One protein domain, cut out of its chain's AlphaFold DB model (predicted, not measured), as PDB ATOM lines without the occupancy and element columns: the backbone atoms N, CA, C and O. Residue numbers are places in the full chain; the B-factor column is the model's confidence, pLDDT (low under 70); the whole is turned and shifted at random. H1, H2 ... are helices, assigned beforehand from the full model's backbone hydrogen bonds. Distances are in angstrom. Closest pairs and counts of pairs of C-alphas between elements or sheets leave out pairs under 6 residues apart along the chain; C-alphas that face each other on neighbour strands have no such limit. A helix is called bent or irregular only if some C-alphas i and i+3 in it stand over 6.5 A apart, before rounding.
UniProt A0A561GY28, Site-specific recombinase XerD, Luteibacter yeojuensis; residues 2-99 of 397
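What this domain is: This is residues 2 to 99 of the 397 residues of the protein "Site-specific recombinase XerD" of Luteibacter yeojuensis (UniProt A0A561GY28). Two helices, H2 and H4, run in opposite directions, with the end of H2 beside the beginning of H4; short H5 packs on both of them, near the start of H2 and the middle of H4. H4 makes much of the long axis, H3 and the long unnamed stretch 29 to 43 lie towards the opposite end from the end of H4, H1 packs on H2 and H3, and H6 packs on the first part of H4. The printed part has 98 residues with six named helices, H1 to H6 in order, and no named strand; the class is all helix. It is compact, with a radius of gyration of the C-alphas of 14.4 A, and spans 43 by 29 by 20 A.

How they stand to each other: H1, residues 2 to 6, touches H2, residues 16 to 28; the closest C-alphas are those of Ile 6 and Asp 18, 5.9 A apart. H2 is the hub, touching four other helices. H3, residues 44 to 53, touches H1, closest at the C-alphas of Glu 4 and Val 44, 6.4 A apart. H2 touches H3 with residues 25 to 28 alone, at a steep tilt of 51 degrees, the same way; the closest C-alphas, of Thr 28 and Ala 48, are 5.4 A apart. H4, residues 61 to 82, touches H2 with residues 61 to 68 alone, at a shallow tilt of 24 degrees, opposite ways; the closest C-alphas, of Leu 26 and Gln 64, are 6.0 A apart. H3 and H4 are apart. H5, residues 89 to 92, touches H2, where the closest C-alphas, of Ala 16 and Pro 89, are 4.3 A apart. It also touches H4, where the closest, of Asp 72 and Phe 90, are 5.3 A apart. H6, residues 95 to 98, touches H4 at residues 61 to 69 alone, closest at the C-alphas of Arg 61 and Tyr 98, 4.9 A apart. Every O i to N i+4 pair is within hydrogen-bond range in H1, H2 and H3, and 17 of 18 are in H4; H5 and H6 are too short for such a pair, and their single O i to N i+3 pair is within range in H6 but not in H5.

Where its parts are: H1 begins at C-alpha 2, (13.150, 17.415, -11.709). H2 is 19.0 A from first to last C-alpha, H3 14.3 A and H4 30.6 A. H4 begins at C-alpha 61, (-0.035, 20.973, -1.442), and is neither bent nor irregular, but only just: C-alphas 79 and 82 are 6.2 A apart. H5 is irregular, only just, with C-alphas 89 and 92 6.8 A apart. H6, 5.4 A long, ends at C-alpha 98, (1.538, 17.969, 2.140).

The domain as a whole: The two C-alphas farthest apart, of Pro 37 and Lys 83, are 43.5 A apart. The printed part has no cut. The link from H2 to H3 is long, with 15 residues, and that from H5 to H6 is tight. The mean pLDDT of the printed part is 89.4, and residue 99 alone is under 70.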
ATOM      1  N   LEU A   2      12.097  17.881 -12.641       91.69
ATOM      2  CA  LEU A   2      13.150  17.415 -11.709       91.69
ATOM      3  C   LEU A   2      14.559  17.687 -12.266       91.69
ATOM      4  O   LEU A   2      15.314  18.426 -11.651       91.69
ATOM      5  N   ILE A   3      14.829  17.208 -13.484       93.00
ATOM      6  CA  ILE A   3      16.085  17.446 -14.222       93.00
ATOM      7  C   ILE A   3      16.406  18.948 -14.350       93.00
ATOM      8  O   ILE A   3      17.536  19.367 -14.159       93.00
ATOM      9  N   GLU A   4      15.405  19.797 -14.603       90.50
ATOM     10  CA  GLU A   4      15.599  21.256 -14.706       90.50
ATOM     11  C   GLU A   4      15.928  21.924 -13.356       90.50
ATOM     12  O   GLU A   4      16.419  23.049 -13.342       90.50
ATOM     13  N   VAL A   5      15.617  21.275 -12.227       92.56
ATOM     14  CA  VAL A   5      15.913  21.785 -10.879       92.56
ATOM     15  C   VAL A   5      17.293  21.344 -10.411       92.56
ATOM     16  O   VAL A   5      18.038  22.169  -9.890       92.56
ATOM     17  N   ILE A   6      17.608  20.059 -10.577       93.19
ATOM     18  CA  ILE A   6      18.798  19.436  -9.976       93.19
ATOM     19  C   ILE A   6      19.946  19.259 -10.979       93.19
ATOM     20  O   ILE A   6      21.056  18.913 -10.584       93.19
ATOM     21  N   GLY A   7      19.692  19.510 -12.265       92.38
ATOM     22  CA  GLY A   7      20.595  19.193 -13.369       92.38
ATOM     23  C   GLY A   7      20.346  17.800 -13.952       92.38
ATOM     24  O   GLY A   7      19.654  16.967 -13.363       92.38
ATOM     25  N   ASP A   8      20.909  17.557 -15.134       93.69
ATOM     26  CA  ASP A   8      20.924  16.234 -15.756       93.69
ATOM     27  C   ASP A   8      22.079  15.419 -15.166       93.69
ATOM     28  O   ASP A   8      23.230  15.545 -15.584       93.69
ATOM     29  N   LYS A   9      21.771  14.675 -14.103       92.88
ATOM     30  CA  LYS A   9      22.714  13.835 -13.360       92.88
ATOM     31  C   LYS A   9      22.397  12.358 -13.604       92.88
ATOM     32  O   LYS A   9      21.216  12.014 -13.737       92.88
ATOM     33  N   PRO A  10      23.403  11.466 -13.576       92.56
ATOM     34  CA  PRO A  10      23.162  10.032 -13.479       92.56
ATOM     35  C   PRO A  10      22.229   9.710 -12.311       92.56
ATOM     36  O   PRO A  10      22.327  10.305 -11.238       92.56
ATOM     37  N   ILE A  11      21.334   8.737 -12.496       90.56
ATOM     38  CA  ILE A  11      20.322   8.388 -11.489       90.56
ATOM     39  C   ILE A  11      20.942   7.970 -10.141       90.56
ATOM     40  O   ILE A  11      20.364   8.231  -9.089       90.56
ATOM     41  N   THR A  12      22.143   7.384 -10.178       91.25
ATOM     42  CA  THR A  12      22.952   6.961  -9.024       91.25
ATOM     43  C   THR A  12      23.544   8.116  -8.221       91.25
ATOM     44  O   THR A  12      23.970   7.911  -7.091       91.25
ATOM     45  N   GLU A  13      23.581   9.324  -8.786       93.38
ATOM     46  CA  GLU A  13      24.116  10.528  -8.137       93.38
ATOM     47  C   GLU A  13      23.018  11.421  -7.545       93.38
ATOM     48  O   GLU A  13      23.314  12.464  -6.963       93.38
ATOM     49  N   ILE A  14      21.745  11.043  -7.691       94.12
ATOM     50  CA  ILE A  14      20.631  11.815  -7.143       94.12
ATOM     51  C   ILE A  14      20.515  11.540  -5.644       94.12
ATOM     52  O   ILE A  14      20.296  10.410  -5.209       94.12
ATOM     53  N   THR A  15      20.618  12.602  -4.851       94.38
ATOM     54  CA  THR A  15      20.691  12.543  -3.387       94.38
ATOM     55  C   THR A  15      19.408  13.017  -2.703       94.38
ATOM     56  O   THR A  15      18.512  13.601  -3.315       94.38
ATOM     57  N   ALA A  16      19.330  12.827  -1.383       93.69
ATOM     58  CA  ALA A  16      18.269  13.408  -0.561       93.69
ATOM     59  C   ALA A  16      18.215  14.948  -0.653       93.69
ATOM     60  O   ALA A  16      17.127  15.522  -0.660       93.69
ATOM     61  N   ALA A  17      19.367  15.617  -0.793       94.38
ATOM     62  CA  ALA A  17      19.431  17.070  -0.952       94.38
ATOM     63  C   ALA A  17      18.788  17.533  -2.273       94.38
ATOM     64  O   ALA A  17      18.084  18.541  -2.303       94.38
ATOM     65  N   ASP A  18      18.960  16.762  -3.351       95.00
ATOM     66  CA  ASP A  18      18.300  17.019  -4.637       95.00
ATOM     67  C   ASP A  18      16.770  16.896  -4.515       95.00
ATOM     68  O   ASP A  18      16.015  17.700  -5.074       95.00
ATOM     69  N   ALA A  19      16.292  15.913  -3.743       94.31
ATOM     70  CA  ALA A  19      14.868  15.730  -3.477       94.31
ATOM     71  C   ALA A  19      14.279  16.895  -2.656       94.31
ATOM     72  O   ALA A  19      13.200  17.398  -2.989       94.31
ATOM     73  N   GLU A  20      14.986  17.365  -1.623       93.75
ATOM     74  CA  GLU A  20      14.594  18.543  -0.835       93.75
ATOM     75  C   GLU A  20      14.564  19.815  -1.690       93.75
ATOM     76  O   GLU A  20      13.562  20.534  -1.692       93.75
ATOM     77  N   GLN A  21      15.593  20.040  -2.513       93.50
ATOM     78  CA  GLN A  21      15.641  21.168  -3.443       93.50
ATOM     79  C   GLN A  21      14.448  21.153  -4.413       93.50
ATOM     80  O   GLN A  21      13.815  22.184  -4.663       93.50
ATOM     81  N   PHE A  22      14.100  19.982  -4.949       94.75
ATOM     82  CA  PHE A  22      12.919  19.828  -5.794       94.75
ATOM     83  C   PHE A  22      11.616  20.147  -5.048       94.75
ATOM     84  O   PHE A  22      10.742  20.831  -5.592       94.75
ATOM     85  N   ALA A  23      11.482  19.694  -3.802       92.81
ATOM     86  CA  ALA A  23      10.320  19.982  -2.968       92.81
ATOM     87  C   ALA A  23      10.164  21.488  -2.676       92.81
ATOM     88  O   ALA A  23       9.054  22.018  -2.776       92.81
ATOM     89  N   ASP A  24      11.265  22.193  -2.410       91.56
ATOM     90  CA  ASP A  24      11.281  23.644  -2.189       91.56
ATOM     91  C   ASP A  24      10.852  24.430  -3.438       91.56
ATOM     92  O   ASP A  24      10.076  25.395  -3.364       91.56
ATOM     93  N   VAL A  25      11.295  23.990  -4.620       93.00
ATOM     94  CA  VAL A  25      10.846  24.567  -5.894       93.00
ATOM     95  C   VAL A  25       9.350  24.330  -6.098       93.00
ATOM     96  O   VAL A  25       8.621  25.262  -6.445       93.00
ATOM     97  N   LEU A  26       8.845  23.122  -5.830       92.25
ATOM     98  CA  LEU A  26       7.410  22.831  -5.918       92.25
ATOM     99  C   LEU A  26       6.571  23.687  -4.962       92.25
ATOM    100  O   LEU A  26       5.469  24.104  -5.330       92.25
ATOM    101  N   ALA A  27       7.078  23.975  -3.761       90.38
ATOM    102  CA  ALA A  27       6.391  24.801  -2.770       90.38
ATOM    103  C   ALA A  27       6.177  26.250  -3.241       90.38
ATOM    104  O   ALA A  27       5.218  26.904  -2.828       90.38
ATOM    105  N   THR A  28       7.036  26.737  -4.140       92.69
ATOM    106  CA  THR A  28       6.972  28.087  -4.721       92.69
ATOM    107  C   THR A  28       6.412  28.108  -6.146       92.69
ATOM    108  O   THR A  28       6.241  29.178  -6.732       92.69
ATOM    109  N   TRP A  29       6.077  26.944  -6.708       93.12
ATOM    110  CA  TRP A  29       5.660  26.826  -8.099       93.12
ATOM    111  C   TRP A  29       4.276  27.457  -8.350       93.12
ATOM    112  O   TRP A  29       3.286  27.039  -7.736       93.12
ATOM    113  N   PRO A  30       4.144  28.436  -9.268       92.06
ATOM    114  CA  PRO A  30       2.893  29.158  -9.470       92.06
ATOM    115  C   PRO A  30       1.837  28.323 -10.211       92.06
ATOM    116  O   PRO A  30       2.132  27.484 -11.070       92.06
ATOM    117  N   LYS A  31       0.553  28.581  -9.925       90.62
ATOM    118  CA  LYS A  31      -0.567  27.942 -10.639       90.62
ATOM    119  C   LYS A  31      -0.511  28.278 -12.128       90.62
ATOM    120  O   LYS A  31      -0.438  29.446 -12.496       90.62
ATOM    121  N   ASN A  32      -0.634  27.266 -12.988       86.19
ATOM    122  CA  ASN A  32      -0.598  27.425 -14.448       86.19
ATOM    123  C   ASN A  32       0.656  28.168 -14.953       86.19
ATOM    124  O   ASN A  32       0.552  28.903 -15.929       86.19
ATOM    125  N   ALA A  33       1.811  27.985 -14.296       85.62
ATOM    126  CA  ALA A  33       3.071  28.692 -14.562       85.62
ATOM    127  C   ALA A  33       3.342  28.966 -16.052       85.62
ATOM    128  O   ALA A  33       3.413  30.114 -16.473       85.62
ATOM    129  N   ARG A  34       3.383  27.911 -16.876       82.12
ATOM    130  CA  ARG A  34       3.713  27.998 -18.312       82.12
ATOM    131  C   ARG A  34       2.646  28.681 -19.182       82.12
ATOM    132  O   ARG A  34       2.885  28.922 -20.357       82.12
ATOM    133  N   HIS A  35       1.473  28.989 -18.633       82.69
ATOM    134  CA  HIS A  35       0.418  29.746 -19.313       82.69
ATOM    135  C   HIS A  35       0.337  31.207 -18.848       82.69
ATOM    136  O   HIS A  35      -0.510  31.948 -19.349       82.69
ATOM    137  N   GLN A  36       1.162  31.624 -17.884       83.00
ATOM    138  CA  GLN A  36       1.195  33.015 -17.444       83.00
ATOM    139  C   GLN A  36       2.057  33.866 -18.394       83.00
ATOM    140  O   GLN A  36       3.114  33.406 -18.842       83.00
ATOM    141  N   PRO A  37       1.644  35.111 -18.696       81.56
ATOM    142  CA  PRO A  37       2.442  36.027 -19.507       81.56
ATOM    143  C   PRO A  37       3.851  36.224 -18.927       81.56
ATOM    144  O   PRO A  37       4.013  36.452 -17.728       81.56
ATOM    145  N   GLY A  38       4.878  36.142 -19.777       81.88
ATOM    146  CA  GLY A  38       6.270  36.359 -19.364       81.88
ATOM    147  C   GLY A  38       6.828  35.292 -18.412       81.88
ATOM    148  O   GLY A  38       7.695  35.610 -17.592       81.88
ATOM    149  N   MET A  39       6.291  34.066 -18.468       83.25
ATOM    150  CA  MET A  39       6.821  32.883 -17.773       83.25
ATOM    151  C   MET A  39       7.154  31.709 -18.694       83.25
ATOM    152  O   MET A  39       7.852  30.802 -18.255       83.25
ATOM    153  N   ALA A  40       6.648  31.689 -19.929       80.00
ATOM    154  CA  ALA A  40       6.801  30.541 -20.826       80.00
ATOM    155  C   ALA A  40       8.271  30.241 -21.168       80.00
ATOM    156  O   ALA A  40       8.644  29.073 -21.215       80.00
ATOM    157  N   ASP A  41       9.083  31.291 -21.321       85.50
ATOM    158  CA  ASP A  41      10.488  31.202 -21.745       85.50
ATOM    159  C   ASP A  41      11.483  31.214 -20.570       85.50
ATOM    160  O   ASP A  41      12.694  31.208 -20.770       85.50
ATOM    161  N   LEU A  42      10.989  31.269 -19.327       86.56
ATOM    162  CA  LEU A  42      11.834  31.276 -18.133       86.56
ATOM    163  C   LEU A  42      12.192  29.848 -17.707       86.56
ATOM    164  O   LEU A  42      11.370  28.932 -17.803       86.56
ATOM    165  N   SER A  43      13.393  29.671 -17.145       89.69
ATOM    166  CA  SER A  43      13.767  28.404 -16.512       89.69
ATOM    167  C   SER A  43      12.863  28.101 -15.311       89.69
ATOM    168  O   SER A  43      12.292  29.005 -14.691       89.69
ATOM    169  N   VAL A  44      12.754  26.827 -14.923       89.50
ATOM    170  CA  VAL A  44      11.983  26.414 -13.735       89.50
ATOM    171  C   VAL A  44      12.422  27.177 -12.479       89.50
ATOM    172  O   VAL A  44      11.578  27.635 -11.705       89.50
ATOM    173  N   LEU A  45      13.730  27.372 -12.297       89.62
ATOM    174  CA  LEU A  45      14.269  28.098 -11.149       89.62
ATOM    175  C   LEU A  45      13.937  29.595 -11.205       89.62
ATOM    176  O   LEU A  45      13.606  30.181 -10.174       89.62
ATOM    177  N   ASP A  46      13.970  30.214 -12.388       90.81
ATOM    178  CA  ASP A  46      13.598  31.624 -12.549       90.81
ATOM    179  C   ASP A  46      12.100  31.843 -12.327       90.81
ATOM    180  O   ASP A  46      11.712  32.822 -11.688       90.81
ATOM    181  N   ILE A  47      11.254  30.912 -12.780       90.81
ATOM    182  CA  ILE A  47       9.811  30.926 -12.505       90.81
ATOM    183  C   ILE A  47       9.563  30.863 -10.997       90.81
ATOM    184  O   ILE A  47       8.794  31.671 -10.477       90.81
ATOM    185  N   ALA A  48      10.211  29.937 -10.289       90.06
ATOM    186  CA  ALA A  48      10.065  29.786  -8.844       90.06
ATOM    187  C   ALA A  48      10.539  31.039  -8.085       90.06
ATOM    188  O   ALA A  48       9.826  31.558  -7.219       90.06
ATOM    189  N   ARG A  49      11.700  31.597  -8.463       90.69
ATOM    190  CA  ARG A  49      12.225  32.854  -7.900       90.69
ATOM    191  C   ARG A  49      11.274  34.026  -8.148       90.69
ATOM    192  O   ARG A  49      10.957  34.763  -7.214       90.69
ATOM    193  N   LYS A  50      10.770  34.167  -9.377       89.06
ATOM    194  CA  LYS A  50       9.789  35.191  -9.753       89.06
ATOM    195  C   LYS A  50       8.485  35.032  -8.976       89.06
ATOM    196  O   LYS A  50       7.999  36.005  -8.414       89.06
ATOM    197  N   ALA A  51       7.955  33.816  -8.867       90.44
ATOM    198  CA  ALA A  51       6.730  33.536  -8.124       90.44
ATOM    199  C   ALA A  51       6.856  33.861  -6.632       90.44
ATOM    200  O   ALA A  51       5.933  34.436  -6.058       90.44
ATOM    201  N   LYS A  52       8.008  33.551  -6.023       90.56
ATOM    202  CA  LYS A  52       8.314  33.909  -4.632       90.56
ATOM    203  C   LYS A  52       8.408  35.425  -4.444       90.56
ATOM    204  O   LYS A  52       7.798  35.952  -3.517       90.56
ATOM    205  N   ARG A  53       9.131  36.122  -5.329       91.69
ATOM    206  CA  ARG A  53       9.281  37.589  -5.307       91.69
ATOM    207  C   ARG A  53       7.934  38.295  -5.464       91.69
ATOM    208  O   ARG A  53       7.601  39.168  -4.671       91.69
ATOM    209  N   ASP A  54       7.152  37.865  -6.450       91.00
ATOM    210  CA  ASP A  54       5.883  38.489  -6.834       91.00
ATOM    211  C   ASP A  54       4.695  37.949  -6.004       91.00
ATOM    212  O   ASP A  54       3.547  38.316  -6.249       91.00
ATOM    213  N   LYS A  55       4.959  37.076  -5.016       90.06
ATOM    214  CA  LYS A  55       3.974  36.445  -4.115       90.06
ATOM    215  C   LYS A  55       2.783  35.825  -4.857       90.06
ATOM    216  O   LYS A  55       1.626  35.968  -4.455       90.06
ATOM    217  N   LEU A  56       3.062  35.132  -5.958       89.75
ATOM    218  CA  LEU A  56       2.019  34.572  -6.811       89.75
ATOM    219  C   LEU A  56       1.322  33.372  -6.155       89.75
ATOM    220  O   LEU A  56       1.952  32.614  -5.415       89.75
ATOM    221  N   PRO A  57       0.037  33.122  -6.472       89.50
ATOM    222  CA  PRO A  57      -0.650  31.925  -6.008       89.50
ATOM    223  C   PRO A  57       0.049  30.646  -6.491       89.50
ATOM    224  O   PRO A  57       0.125  30.381  -7.694       89.50
ATOM    225  N   VAL A  58       0.492  29.823  -5.542       91.38
ATOM    226  CA  VAL A  58       1.207  28.565  -5.804       91.38
ATOM    227  C   VAL A  58       0.270  27.376  -5.987       91.38
ATOM    228  O   VAL A  58      -0.912  27.414  -5.622       91.38
ATOM    229  N   ILE A  59       0.775  26.300  -6.587       90.62
ATOM    230  CA  ILE A  59       0.057  25.027  -6.675       90.62
ATOM    231  C   ILE A  59      -0.321  24.508  -5.279       90.62
ATOM    232  O   ILE A  59       0.389  24.729  -4.301       90.62
ATOM    233  N   LYS A  60      -1.460  23.810  -5.185       88.12
ATOM    234  CA  LYS A  60      -1.943  23.230  -3.919       88.12
ATOM    235  C   LYS A  60      -0.947  22.210  -3.358       88.12
ATOM    236  O   LYS A  60      -0.298  21.520  -4.154       88.12
ATOM    237  N   ARG A  61      -0.906  22.008  -2.032       88.75
ATOM    238  CA  ARG A  61      -0.035  20.973  -1.442       88.75
ATOM    239  C   ARG A  61      -0.416  19.578  -1.926       88.75
ATOM    240  O   ARG A  61       0.465  18.781  -2.216       88.75
ATOM    241  N   SER A  62      -1.703  19.311  -2.149       85.44
ATOM    242  CA  SER A  62      -2.177  18.078  -2.794       85.44
ATOM    243  C   SER A  62      -1.601  17.847  -4.200       85.44
ATOM    244  O   SER A  62      -1.387  16.698  -4.590       85.44
ATOM    245  N   THR A  63      -1.323  18.905  -4.969       88.88
ATOM    246  CA  THR A  63      -0.629  18.801  -6.264       88.88
ATOM    247  C   THR A  63       0.862  18.546  -6.063       88.88
ATOM    248  O   THR A  63       1.397  17.641  -6.697       88.88
ATOM    249  N   GLN A  64       1.516  19.274  -5.151       90.94
ATOM    250  CA  GLN A  64       2.928  19.051  -4.798       90.94
ATOM    251  C   GLN A  64       3.156  17.597  -4.356       90.94
ATOM    252  O   GLN A  64       4.032  16.912  -4.877       90.94
ATOM    253  N   ARG A  65       2.273  17.081  -3.488       90.00
ATOM    254  CA  ARG A  65       2.276  15.695  -3.017       90.00
ATOM    255  C   ARG A  65       2.255  14.695  -4.165       90.00
ATOM    256  O   ARG A  65       2.989  13.722  -4.103       90.00
ATOM    257  N   LYS A  66       1.442  14.915  -5.204       89.75
ATOM    258  CA  LYS A  66       1.381  14.004  -6.360       89.75
ATOM    259  C   LYS A  66       2.706  13.951  -7.111       89.75
ATOM    260  O   LYS A  66       3.140  12.858  -7.443       89.75
ATOM    261  N   HIS A  67       3.354  15.095  -7.332       91.69
ATOM    262  CA  HIS A  67       4.672  15.127  -7.971       91.69
ATOM    263  C   HIS A  67       5.714  14.360  -7.150       91.69
ATOM    264  O   HIS A  67       6.416  13.518  -7.701       91.69
ATOM    265  N   ILE A  68       5.759  14.598  -5.835       93.12
ATOM    266  CA  ILE A  68       6.662  13.895  -4.912       93.12
ATOM    267  C   ILE A  68       6.379  12.388  -4.917       93.12
ATOM    268  O   ILE A  68       7.301  11.601  -5.061       93.12
ATOM    269  N   GLN A  69       5.111  11.977  -4.826       91.81
ATOM    270  CA  GLN A  69       4.724  10.562  -4.826       91.81
ATOM    271  C   GLN A  69       5.050   9.850  -6.141       91.81
ATOM    272  O   GLN A  69       5.383   8.671  -6.122       91.81
ATOM    273  N   SER A  70       4.942  10.537  -7.281       92.00
ATOM    274  CA  SER A  70       5.340   9.965  -8.568       92.00
ATOM    275  C   SER A  70       6.840   9.685  -8.625       92.00
ATOM    276  O   SER A  70       7.229   8.639  -9.132       92.00
ATOM    277  N   LEU A  71       7.667  10.587  -8.091       93.94
ATOM    278  CA  LEU A  71       9.116  10.391  -8.031       93.94
ATOM    279  C   LEU A  71       9.491   9.323  -7.003       93.94
ATOM    280  O   LEU A  71      10.231   8.409  -7.334       93.94
ATOM    281  N   ASP A  72       8.905   9.368  -5.810       92.94
ATOM    282  CA  ASP A  72       9.079   8.340  -4.780       92.94
ATOM    283  C   ASP A  72       8.762   6.931  -5.316       92.94
ATOM    284  O   ASP A  72       9.558   6.008  -5.163       92.94
ATOM    285  N   ALA A  73       7.645   6.765  -6.030       92.00
ATOM    286  CA  ALA A  73       7.294   5.492  -6.660       92.00
ATOM    287  C   ALA A  73       8.297   5.062  -7.745       92.00
ATOM    288  O   ALA A  73       8.627   3.882  -7.835       92.00
ATOM    289  N   PHE A  74       8.791   6.003  -8.553       93.75
ATOM    290  CA  PHE A  74       9.792   5.727  -9.583       93.75
ATOM    291  C   PHE A  74      11.125   5.257  -8.982       93.75
ATOM    292  O   PHE A  74      11.664   4.245  -9.420       93.75
ATOM    293  N   PHE A  75      11.626   5.930  -7.941       93.56
ATOM    294  CA  PHE A  75      12.864   5.528  -7.266       93.56
ATOM    295  C   PHE A  75      12.720   4.199  -6.515       93.56
ATOM    296  O   PHE A  75      13.632   3.381  -6.565       93.56
ATOM    297  N   ASN A  76      11.567   3.921  -5.894       92.69
ATOM    298  CA  ASN A  76      11.311   2.596  -5.316       92.69
ATOM    299  C   ASN A  76      11.296   1.494  -6.390       92.69
ATOM    300  O   ASN A  76      11.846   0.419  -6.169       92.69
ATOM    301  N   TRP A  77      10.736   1.765  -7.576       92.81
ATOM    302  CA  TRP A  77      10.778   0.818  -8.693       92.81
ATOM    303  C   TRP A  77      12.208   0.538  -9.184       92.81
ATOM    304  O   TRP A  77      12.510  -0.605  -9.513       92.81
ATOM    305  N   LEU A  78      13.104   1.529  -9.186       91.75
ATOM    306  CA  LEU A  78      14.521   1.314  -9.526       91.75
ATOM    307  C   LEU A  78      15.251   0.434  -8.500       91.75
ATOM    308  O   LEU A  78      16.117  -0.358  -8.858       91.75
ATOM    309  N   ILE A  79      14.886   0.531  -7.222       91.06
ATOM    310  CA  ILE A  79      15.467  -0.313  -6.170       91.06
ATOM    311  C   ILE A  79      14.961  -1.754  -6.296       91.06
ATOM    312  O   ILE A  79      15.743  -2.702  -6.293       91.06
ATOM    313  N   GLU A  80      13.643  -1.932  -6.407       89.69
ATOM    314  CA  GLU A  80      13.013  -3.257  -6.379       89.69
ATOM    315  C   GLU A  80      13.102  -3.987  -7.726       89.69
ATOM    316  O   GLU A  80      13.328  -5.198  -7.770       89.69
ATOM    317  N   GLY A  81      12.894  -3.258  -8.824       86.62
ATOM    318  CA  GLY A  81      12.756  -3.803 -10.169       86.62
ATOM    319  C   GLY A  81      14.085  -3.965 -10.896       86.62
ATOM    320  O   GLY A  81      14.364  -5.048 -11.407       86.62
ATOM    321  N   THR A  82      14.895  -2.905 -10.956       84.56
ATOM    322  CA  THR A  82      16.168  -2.919 -11.702       84.56
ATOM    323  C   THR A  82      17.384  -3.168 -10.813       84.56
ATOM    324  O   THR A  82      18.392  -3.672 -11.298       84.56
ATOM    325  N   LYS A  83      17.260  -2.917  -9.500       83.75
ATOM    326  CA  LYS A  83      18.349  -2.975  -8.508       83.75
ATOM    327  C   LYS A  83      19.496  -2.003  -8.806       83.75
ATOM    328  O   LYS A  83      20.607  -2.202  -8.323       83.75
ATOM    329  N   ASP A  84      19.216  -0.941  -9.563       82.06
ATOM    330  CA  ASP A  84      20.202   0.092  -9.916       82.06
ATOM    331  C   ASP A  84      20.535   1.005  -8.728       82.06
ATOM    332  O   ASP A  84      21.544   1.709  -8.735       82.06
ATOM    333  N   LEU A  85      19.673   1.013  -7.708       88.19
ATOM    334  CA  LEU A  85      19.802   1.823  -6.504       88.19
ATOM    335  C   LEU A  85      19.564   0.973  -5.257       88.19
ATOM    336  O   LEU A  85      18.780   0.026  -5.270       88.19
ATOM    337  N   THR A  86      20.203   1.355  -4.156       86.94
ATOM    338  CA  THR A  86      19.989   0.760  -2.826       86.94
ATOM    339  C   THR A  86      19.095   1.619  -1.936       86.94
ATOM    340  O   THR A  86      18.461   1.103  -1.016       86.94
ATOM    341  N   GLU A  87      19.018   2.923  -2.208       89.12
ATOM    342  CA  GLU A  87      18.291   3.892  -1.394       89.12
ATOM    343  C   GLU A  87      17.449   4.837  -2.252       89.12
ATOM    344  O   GLU A  87      17.803   5.180  -3.379       89.12
ATOM    345  N   ASN A  88      16.312   5.265  -1.700       92.94
ATOM    346  CA  ASN A  88      15.399   6.187  -2.362       92.94
ATOM    347  C   ASN A  88      15.628   7.618  -1.837       92.94
ATOM    348  O   ASN A  88      15.302   7.884  -0.671       92.94
ATOM    349  N   PRO A  89      16.095   8.562  -2.678       93.62
ATOM    350  CA  PRO A  89      16.373   9.935  -2.256       93.62
ATOM    351  C   PRO A  89      15.118  10.702  -1.811       93.62
ATOM    352  O   PRO A  89      15.213  11.627  -1.010       93.62
ATOM    353  N   PHE A  90      13.921  10.306  -2.254       93.31
ATOM    354  CA  PHE A  90      12.654  10.947  -1.886       93.31
ATOM    355  C   PHE A  90      12.094  10.477  -0.537       93.31
ATOM    356  O   PHE A  90      11.165  11.102  -0.016       93.31
ATOM    357  N   ARG A  91      12.675   9.438   0.082       89.50
ATOM    358  CA  ARG A  91      12.196   8.873   1.357       89.50
ATOM    359  C   ARG A  91      12.243   9.872   2.519       89.50
ATOM    360  O   ARG A  91      11.440   9.766   3.446       89.50
ATOM    361  N   VAL A  92      13.146  10.856   2.466       87.62
ATOM    362  CA  VAL A  92      13.262  11.925   3.480       87.62
ATOM    363  C   VAL A  92      12.046  12.858   3.495       87.62
ATOM    364  O   VAL A  92      11.722  13.463   4.521       87.62
ATOM    365  N   ILE A  93      11.311  12.947   2.381       88.88
ATOM    366  CA  ILE A  93      10.176  13.855   2.250       88.88
ATOM    367  C   ILE A  93       8.937  13.236   2.896       88.88
ATOM    368  O   ILE A  93       8.242  12.387   2.336       88.88
ATOM    369  N   GLN A  94       8.577  13.748   4.072       84.44
ATOM    370  CA  GLN A  94       7.352  13.353   4.766       84.44
ATOM    371  C   GLN A  94       6.102  13.853   4.021       84.44
ATOM    372  O   GLN A  94       5.587  14.945   4.275       84.44
ATOM    373  N   THR A  95       5.558  13.024   3.123       80.88
ATOM    374  CA  THR A  95       4.374  13.360   2.304       80.88
ATOM    375  C   THR A  95       3.117  13.688   3.121       80.88
ATOM    376  O   THR A  95       2.194  14.327   2.609       80.88
ATOM    377  N   SER A  96       3.068  13.294   4.398       76.38
ATOM    378  CA  SER A  96       2.016  13.668   5.352       76.38
ATOM    379  C   SER A  96       1.932  15.183   5.584       76.38
ATOM    380  O   SER A  96       0.828  15.690   5.775       76.38
ATOM    381  N   ARG A  97       3.050  15.916   5.473       77.00
ATOM    382  CA  ARG A  97       3.118  17.388   5.602       77.00
ATOM    383  C   ARG A  97       2.441  18.134   4.446       77.00
ATOM    384  O   ARG A  97       2.135  19.322   4.556       77.00
ATOM    385  N   TYR A  98       2.175  17.433   3.344       76.81
ATOM    386  CA  TYR A  98       1.538  17.969   2.140       76.81
ATOM    387  C   TYR A  98       0.032  17.689   2.080       76.81
ATOM    388  O   TYR A  98      -0.602  17.904   1.046       76.81
ATOM    389  N   LYS A  99      -0.560  17.198   3.175       67.56
ATOM    390  CA  LYS A  99      -2.015  17.181   3.314       67.56
ATOM    391  C   LYS A  99      -2.492  18.626   3.462       67.56
ATOM    392  O   LYS A  99      -2.103  19.317   4.398       67.56
TER     393      LYS A  99